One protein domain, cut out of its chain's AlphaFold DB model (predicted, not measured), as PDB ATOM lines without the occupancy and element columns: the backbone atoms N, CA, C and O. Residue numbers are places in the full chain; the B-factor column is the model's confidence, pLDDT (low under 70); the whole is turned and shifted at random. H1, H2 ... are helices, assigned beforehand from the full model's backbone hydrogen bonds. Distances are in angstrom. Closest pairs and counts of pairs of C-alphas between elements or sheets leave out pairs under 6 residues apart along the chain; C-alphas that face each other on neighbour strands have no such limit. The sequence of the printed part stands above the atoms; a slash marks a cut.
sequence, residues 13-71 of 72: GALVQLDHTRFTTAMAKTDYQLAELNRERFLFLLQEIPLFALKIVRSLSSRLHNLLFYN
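This is residues 13 to 71 of the 72 residues of the protein "cAMP-binding proteins-catabolite gene activator and regulatory subunit of cAMP-dependent protein kinases" of Geminocystis sp. NIES-3708 (UniProt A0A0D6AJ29). What shape do these coordinates make? Two helices, H2 and the much longer H3, meet near their ends as an L, and a long loop leads into H2 from the small first helix H1, which lies near the start of H2. The middle is loosely filled: residues 25 to 36 of the loop stick out, and so does the arm of residues 55 to 71, of which 55 to 69 belong to H3. What is it built of, and how large is it? The printed part has 59 residues with three named helices, in the order H1, H2, H3, and no named strand, and its class is all helix. It is loose, with a radius of gyration of the C-alphas of 13.7 A and spans of 38 by 27 by 24 A.

Where does the first helix lie? H1 is residues 13 to 16, and C-alpha 13 is at (35.676, -19.097, 154.903). Where do the other two helices run? H2 is residues 39 to 48, 14.3 A from first to last C-alpha, and begins with C-alpha 39 at (26.198, -13.906, 153.786). H3 is residues 50 to 69, 29.5 A long in the same measure, and ends with C-alpha 69 at (50.299, -31.039, 142.588).

How does H1 stand to the other helices? H1 and H2 are close but not clearly touching; their closest C-alphas, those of Leu 15 and Arg 39, are 5.7 A apart. H1 and H3 are apart. How do H2 and H3 meet? They touch only at the corner by their link, and only just, with 3 pairs of C-alphas within 8 A; H3 touches H2 with residues 52 to 53 alone, and the closest C-alphas, those of Leu 46 and Ala 53, are 6.1 A apart. Their lines stand at a steep tilt of 67 degrees, opposite ways. What do the backbone N and O atoms show? In H2 every O i to N i+4 pair is within hydrogen-bond range, and in H3 15 of 16 are; H1, with 4 residues, is too short for such a pair.

How far does it reach? The two C-alphas farthest apart, those of Glu 48 and Asn 71, are 38.5 A apart. Is the printed part unbroken, and which link is long? It has no cut from residue 13 to residue 71; the link from H1 to H2, residues 17 to 38, is long, and the link from H2 to H3 is tight. Where is confidence low? The mean pLDDT of the printed part is 87.5, and residues 70 to 71 are under 70.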
ATOM      1  N   GLY A  13      35.498 -18.625 153.527       83.06
ATOM      2  CA  GLY A  13      35.676 -19.097 154.903       83.06
ATOM      3  C   GLY A  13      34.876 -18.285 155.926       83.06
ATOM      4  O   GLY A  13      34.221 -18.869 156.783       83.06
ATOM      5  N   ALA A  14      34.808 -16.959 155.765       85.06
ATOM      6  CA  ALA A  14      34.011 -16.100 156.643       85.06
ATOM      7  C   ALA A  14      32.494 -16.337 156.497       85.06
ATOM      8  O   ALA A  14      31.723 -16.021 157.401       85.06
ATOM      9  N   LEU A  15      32.049 -16.900 155.370       84.06
ATOM     10  CA  LEU A  15      30.641 -17.174 155.081       84.06
ATOM     11  C   LEU A  15      30.220 -18.597 155.466       84.06
ATOM     12  O   LEU A  15      29.087 -18.788 155.911       84.06
ATOM     13  N   VAL A  16      31.110 -19.582 155.282       79.69
ATOM     14  CA  VAL A  16      30.785 -21.014 155.403       79.69
ATOM     15  C   VAL A  16      31.311 -21.674 156.676       79.69
ATOM     16  O   VAL A  16      30.764 -22.701 157.071       79.69
ATOM     17  N   GLN A  17      32.346 -21.125 157.325       83.00
ATOM     18  CA  GLN A  17      32.825 -21.683 158.590       83.00
ATOM     19  C   GLN A  17      31.924 -21.282 159.756       83.00
ATOM     20  O   GLN A  17      31.380 -20.177 159.791       83.00
ATOM     21  N   LEU A  18      31.777 -22.199 160.716       78.81
ATOM     22  CA  LEU A  18      30.910 -22.026 161.886       78.81
ATOM     23  C   LEU A  18      31.331 -20.841 162.762       78.81
ATOM     24  O   LEU A  18      30.487 -20.217 163.398       78.81
ATOM     25  N   ASP A  19      32.626 -20.547 162.798       84.19
ATOM     26  CA  ASP A  19      33.227 -19.499 163.616       84.19
ATOM     27  C   ASP A  19      33.375 -18.159 162.875       84.19
ATOM     28  O   ASP A  19      33.805 -17.176 163.474       84.19
ATOM     29  N   HIS A  20      33.004 -18.099 161.590       78.69
ATOM     30  CA  HIS A  20      33.161 -16.921 160.730       78.69
ATOM     31  C   HIS A  20      34.598 -16.383 160.662       78.69
ATOM     32  O   HIS A  20      34.819 -15.207 160.351       78.69
ATOM     33  N   THR A  21      35.592 -17.239 160.917       79.12
ATOM     34  CA  THR A  21      36.988 -16.818 160.983       79.12
ATOM     35  C   THR A  21      37.560 -16.548 159.594       79.12
ATOM     36  O   THR A  21      37.413 -17.315 158.639       79.12
ATOM     37  N   ARG A  22      38.288 -15.434 159.484       81.62
ATOM     38  CA  ARG A  22      39.108 -15.103 158.315       81.62
ATOM     39  C   ARG A  22      40.496 -15.721 158.470       81.62
ATOM     40  O   ARG A  22      41.316 -15.215 159.228       81.62
ATOM     41  N   PHE A  23      40.775 -16.772 157.704       81.88
ATOM     42  CA  PHE A  23      42.051 -17.500 157.771       81.88
ATOM     43  C   PHE A  23      43.183 -16.866 156.963       81.88
ATOM     44  O   PHE A  23      44.354 -17.116 157.237       81.88
ATOM     45  N   THR A  24      42.860 -16.064 155.949       84.31
ATOM     46  CA  THR A  24      43.845 -15.549 154.994       84.31
ATOM     47  C   THR A  24      43.640 -14.070 154.698       84.31
ATOM     48  O   THR A  24      42.564 -13.505 154.898       84.31
ATOM     49  N   THR A  25      44.706 -13.432 154.212       88.75
ATOM     50  CA  THR A  25      44.658 -12.081 153.650       88.75
ATOM     51  C   THR A  25      44.858 -12.158 152.147       88.75
ATOM     52  O   THR A  25      45.848 -12.722 151.692       88.75
ATOM     53  N   ALA A  26      43.929 -11.577 151.393       91.50
ATOM     54  CA  ALA A  26      44.092 -11.336 149.967       91.50
ATOM     55  C   ALA A  26      44.640  -9.921 149.761       91.50
ATOM     56  O   ALA A  26      44.170  -8.973 150.389       91.50
ATOM     57  N   MET A  27      45.639  -9.795 148.894       93.75
ATOM     58  CA  MET A  27      46.226  -8.521 148.499       93.75
ATOM     59  C   MET A  27      46.264  -8.466 146.978       93.75
ATOM     60  O   MET A  27      46.701  -9.420 146.330       93.75
ATOM     61  N   ALA A  28      45.801  -7.353 146.423       94.38
ATOM     62  CA  ALA A  28      45.826  -7.124 144.992       94.38
ATOM     63  C   ALA A  28      47.265  -7.036 144.476       94.38
ATOM     64  O   ALA A  28      48.093  -6.329 145.049       94.38
ATOM     65  N   LYS A  29      47.559  -7.764 143.395       93.50
ATOM     66  CA  LYS A  29      48.852  -7.692 142.693       93.50
ATOM     67  C   LYS A  29      48.824  -6.744 141.492       93.50
ATOM     68  O   LYS A  29      49.876  -6.313 141.038       93.50
ATOM     69  N   THR A  30      47.630  -6.450 140.986       92.62
ATOM     70  CA  THR A  30      47.340  -5.581 139.839       92.62
ATOM     71  C   THR A  30      46.029  -4.846 140.101       92.62
ATOM     72  O   THR A  30      45.313  -5.197 141.044       92.62
ATOM     73  N   ASP A  31      45.676  -3.891 139.241       94.38
ATOM     74  CA  ASP A  31      44.315  -3.350 139.200       94.38
ATOM     75  C   ASP A  31      43.302  -4.484 138.980       94.38
ATOM     76  O   ASP A  31      43.566  -5.440 138.242       94.38
ATOM     77  N   TYR A  32      42.163  -4.404 139.666       92.19
ATOM     78  CA  TYR A  32      41.169  -5.472 139.706       92.19
ATOM     79  C   TYR A  32      39.761  -4.917 139.937       92.19
ATOM     80  O   TYR A  32      39.578  -3.796 140.412       92.19
ATOM     81  N   GLN A  33      38.753  -5.738 139.646       92.81
ATOM     82  CA  GLN A  33      37.371  -5.514 140.063       92.81
ATOM     83  C   GLN A  33      36.861  -6.757 140.789       92.81
ATOM     84  O   GLN A  33      37.161  -7.877 140.380       92.81
ATOM     85  N   LEU A  34      36.100  -6.562 141.868       91.12
ATOM     86  CA  LEU A  34      35.462  -7.651 142.609       91.12
ATOM     87  C   LEU A  34      33.953  -7.482 142.609       91.12
ATOM     88  O   LEU A  34      33.431  -6.386 142.810       91.12
ATOM     89  N   ALA A  35      33.266  -8.609 142.466       89.94
ATOM     90  CA  ALA A  35      31.897  -8.734 142.920       89.94
ATOM     91  C   ALA A  35      31.913  -9.107 144.407       89.94
ATOM     92  O   ALA A  35      32.429 -10.157 144.786       89.94
ATOM     93  N   GLU A  36      31.341  -8.249 145.245       90.88
ATOM     94  CA  GLU A  36      31.246  -8.486 146.682       90.88
ATOM     95  C   GLU A  36      29.922  -9.168 147.044       90.88
ATOM     96  O   GLU A  36      28.845  -8.791 146.568       90.88
ATOM     97  N   LEU A  37      29.994 -10.166 147.926       89.69
ATOM     98  CA  LEU A  37      28.836 -10.896 148.434       89.69
ATOM     99  C   LEU A  37      28.892 -10.972 149.956       89.69
ATOM    100  O   LEU A  37      29.856 -11.468 150.534       89.69
ATOM    101  N   ASN A  38      27.820 -10.518 150.604       90.38
ATOM    102  CA  ASN A  38      27.595 -10.781 152.018       90.38
ATOM    103  C   ASN A  38      26.904 -12.145 152.207       90.38
ATOM    104  O   ASN A  38      26.454 -12.774 151.246       90.38
ATOM    105  N   ARG A  39      26.792 -12.600 153.459       88.69
ATOM    106  CA  ARG A  39      26.198 -13.906 153.786       88.69
ATOM    107  C   ARG A  39      24.756 -14.053 153.310       88.69
ATOM    108  O   ARG A  39      24.395 -15.104 152.797       88.69
ATOM    109  N   GLU A  40      23.945 -13.017 153.472       91.75
ATOM    110  CA  GLU A  40      22.539 -13.041 153.071       91.75
ATOM    111  C   GLU A  40      22.394 -13.243 151.559       91.75
ATOM    112  O   GLU A  40      21.733 -14.181 151.119       91.75
ATOM    113  N   ARG A  41      23.102 -12.438 150.754       91.94
ATOM    114  CA  ARG A  41      23.118 -12.577 149.292       91.94
ATOM    115  C   ARG A  41      23.714 -13.906 148.853       91.94
ATOM    116  O   ARG A  41      23.230 -14.492 147.895       91.94
ATOM    117  N   PHE A  42      24.739 -14.393 149.546       89.94
ATOM    118  CA  PHE A  42      25.322 -15.701 149.273       89.94
ATOM    119  C   PHE A  42      24.295 -16.828 149.442       89.94
ATOM    120  O   PHE A  42      24.128 -17.644 148.537       89.94
ATOM    121  N   LEU A  43      23.569 -16.850 150.565       90.12
ATOM    122  CA  LEU A  43      22.528 -17.847 150.830       90.12
ATOM    123  C   LEU A  43      21.360 -17.726 149.847       90.12
ATOM    124  O   LEU A  43      20.882 -18.743 149.351       90.12
ATOM    125  N   PHE A  44      20.956 -16.500 149.513       93.69
ATOM    126  CA  PHE A  44      19.947 -16.244 148.488       93.69
ATOM    127  C   PHE A  44      20.366 -16.804 147.121       93.69
ATOM    128  O   PHE A  44      19.610 -17.539 146.495       93.69
ATOM    129  N   LEU A  45      21.597 -16.534 146.672       93.06
ATOM    130  CA  LEU A  45      22.102 -17.044 145.394       93.06
ATOM    131  C   LEU A  45      22.195 -18.572 145.370       93.06
ATOM    132  O   LEU A  45      21.952 -19.169 144.326       93.06
ATOM    133  N   LEU A  46      22.520 -19.212 146.496       91.12
ATOM    134  CA  LEU A  46      22.501 -20.673 146.596       91.12
ATOM    135  C   LEU A  46      21.090 -21.257 146.434       91.12
ATOM    136  O   LEU A  46      20.956 -22.335 145.857       91.12
ATOM    137  N   GLN A  47      20.067 -20.566 146.941       92.56
ATOM    138  CA  GLN A  47      18.670 -20.999 146.858       92.56
ATOM    139  C   GLN A  47      18.086 -20.759 145.461       92.56
ATOM    140  O   GLN A  47      17.542 -21.680 144.857       92.56
ATOM    141  N   GLU A  48      18.250 -19.550 144.927       96.44
ATOM    142  CA  GLU A  48      17.629 -19.138 143.662       96.44
ATOM    143  C   GLU A  48      18.415 -19.583 142.426       96.44
ATOM    144  O   GLU A  48      17.851 -19.791 141.353       96.44
ATOM    145  N   ILE A  49      19.737 -19.739 142.552       94.38
ATOM    146  CA  ILE A  49      20.623 -20.086 141.439       94.38
ATOM    147  C   ILE A  49      21.507 -21.273 141.846       94.38
ATOM    148  O   ILE A  49      22.702 -21.101 142.077       94.38
ATOM    149  N   PRO A  50      20.996 -22.518 141.862       87.88
ATOM    150  CA  PRO A  50      21.773 -23.684 142.302       87.88
ATOM    151  C   PRO A  50      23.106 -23.881 141.558       87.88
ATOM    152  O   PRO A  50      24.097 -24.331 142.133       87.88
ATOM    153  N   LEU A  51      23.180 -23.481 140.280       90.75
ATOM    154  CA  LEU A  51      24.419 -23.523 139.490       90.75
ATOM    155  C   LEU A  51      25.530 -22.608 140.040       90.75
ATOM    156  O   LEU A  51      26.702 -22.818 139.725       90.75
ATOM    157  N   PHE A  52      25.198 -21.615 140.869       88.69
ATOM    158  CA  PHE A  52      26.167 -20.792 141.590       88.69
ATOM    159  C   PHE A  52      27.057 -21.647 142.502       88.69
ATOM    160  O   PHE A  52      28.279 -21.489 142.485       88.69
ATOM    161  N   ALA A  53      26.475 -22.624 143.206       89.00
ATOM    162  CA  ALA A  53      27.222 -23.540 144.065       89.00
ATOM    163  C   ALA A  53      28.283 -24.323 143.276       89.00
ATOM    164  O   ALA A  53      29.416 -24.468 143.728       89.00
ATOM    165  N   LEU A  54      27.951 -24.769 142.058       90.94
ATOM    166  CA  LEU A  54      28.893 -25.499 141.205       90.94
ATOM    167  C   LEU A  54      30.103 -24.648 140.800       90.94
ATOM    168  O   LEU A  54      31.202 -25.186 140.675       90.94
ATOM    169  N   LYS A  55      29.931 -23.331 140.616       87.38
ATOM    170  CA  LYS A  55      31.052 -22.420 140.330       87.38
ATOM    171  C   LYS A  55      32.014 -22.341 141.516       87.38
ATOM    172  O   LYS A  55      33.221 -22.451 141.318       87.38
ATOM    173  N   ILE A  56      31.476 -22.238 142.732       88.50
ATOM    174  CA  ILE A  56      32.275 -22.228 143.966       88.50
ATOM    175  C   ILE A  56      33.027 -23.546 144.123       88.50
ATOM    176  O   ILE A  56      34.245 -23.543 144.281       88.50
ATOM    177  N   VAL A  57      32.324 -24.678 144.021       89.75
ATOM    178  CA  VAL A  57      32.935 -26.009 144.155       89.75
ATOM    179  C   VAL A  57      34.036 -26.216 143.115       89.75
ATOM    180  O   VAL A  57      35.085 -26.765 143.444       89.75
ATOM    181  N   ARG A  58      33.845 -25.739 141.877       89.38
ATOM    182  CA  ARG A  58      34.872 -25.807 140.832       89.38
ATOM    183  C   ARG A  58      36.124 -25.011 141.204       89.38
ATOM    184  O   ARG A  58      37.202 -25.588 141.148       89.38
ATOM    185  N   SER A  59      35.989 -23.744 141.607       88.19
ATOM    186  CA  SER A  59      37.144 -22.920 142.002       88.19
ATOM    187  C   SER A  59      37.892 -23.540 143.188       88.19
ATOM    188  O   SER A  59      39.107 -23.726 143.123       88.19
ATOM    189  N   LEU A  60      37.177 -23.989 144.228       88.56
ATOM    190  CA  LEU A  60      37.792 -24.653 145.385       88.56
ATOM    191  C   LEU A  60      38.500 -25.966 145.011       88.56
ATOM    192  O   LEU A  60      39.609 -26.218 145.477       88.56
ATOM    193  N   SER A  61      37.891 -26.787 144.150       89.69
ATOM    194  CA  SER A  61      38.482 -28.044 143.674       89.69
ATOM    195  C   SER A  61      39.749 -27.801 142.847       89.69
ATOM    196  O   SER A  61      40.771 -28.447 143.081       89.69
ATOM    197  N   SER A  62      39.726 -26.822 141.935       87.94
ATOM    198  CA  SER A  62      40.899 -26.423 141.149       87.94
ATOM    199  C   SER A  62      42.044 -25.937 142.036       87.94
ATOM    200  O   SER A  62      43.193 -26.324 141.825       87.94
ATOM    201  N   ARG A  63      41.742 -25.152 143.075       86.62
ATOM    202  CA  ARG A  63      42.740 -24.690 144.046       86.62
ATOM    203  C   ARG A  63      43.326 -25.832 144.872       86.62
ATOM    204  O   ARG A  63      44.544 -25.915 145.018       86.62
ATOM    205  N   LEU A  64      42.482 -26.741 145.366       87.94
ATOM    206  CA  LEU A  64      42.935 -27.925 146.099       87.94
ATOM    207  C   LEU A  64      43.846 -28.799 145.233       87.94
ATOM    208  O   LEU A  64      44.902 -29.224 145.692       87.94
ATOM    209  N   HIS A  65      43.465 -29.029 143.974       88.81
ATOM    210  CA  HIS A  65      44.293 -29.739 143.006       88.81
ATOM    211  C   HIS A  65      45.659 -29.056 142.864       88.81
ATOM    212  O   HIS A  65      46.684 -29.678 143.127       88.81
ATOM    213  N   ASN A  66      45.695 -27.756 142.564       85.94
ATOM    214  CA  ASN A  66      46.955 -27.024 142.423       85.94
ATOM    215  C   ASN A  66      47.840 -27.130 143.675       85.94
ATOM    216  O   ASN A  66      49.042 -27.337 143.553       85.94
ATOM    217  N   LEU A  67      47.264 -27.062 144.876       86.25
ATOM    218  CA  LEU A  67      48.017 -27.203 146.124       86.25
ATOM    219  C   LEU A  67      48.631 -28.601 146.297       86.25
ATOM    220  O   LEU A  67      49.748 -28.724 146.802       86.25
ATOM    221  N   LEU A  68      47.926 -29.652 145.878       87.19
ATOM    222  CA  LEU A  68      48.425 -31.025 145.958       87.19
ATOM    223  C   LEU A  68      49.504 -31.318 144.906       87.19
ATOM    224  O   LEU A  68      50.444 -32.053 145.198       87.19
ATOM    225  N   PHE A  69      49.400 -30.736 143.708       80.50
ATOM    226  CA  PHE A  69      50.299 -31.039 142.588       80.50
ATOM    227  C   PHE A  69      51.485 -30.073 142.437       80.50
ATOM    228  O   PHE A  69      52.441 -30.424 141.760       80.50
ATOM    229  N   TYR A  70      51.486 -28.909 143.098       62.72
ATOM    230  CA  TYR A  70      52.637 -27.985 143.120       62.72
ATOM    231  C   TYR A  70      53.749 -28.401 144.111       62.72
ATOM    232  O   TYR A  70      54.781 -27.744 144.191       62.72
ATOM    233  N   ASN A  71      53.539 -29.468 144.894       54.47
ATOM    234  CA  ASN A  71      54.514 -30.010 145.855       54.47
ATOM    235  C   ASN A  71      55.285 -31.245 145.327       54.47
ATOM    236  O   ASN A  71      55.924 -31.937 146.119       54.47
TER     237      ASN A  71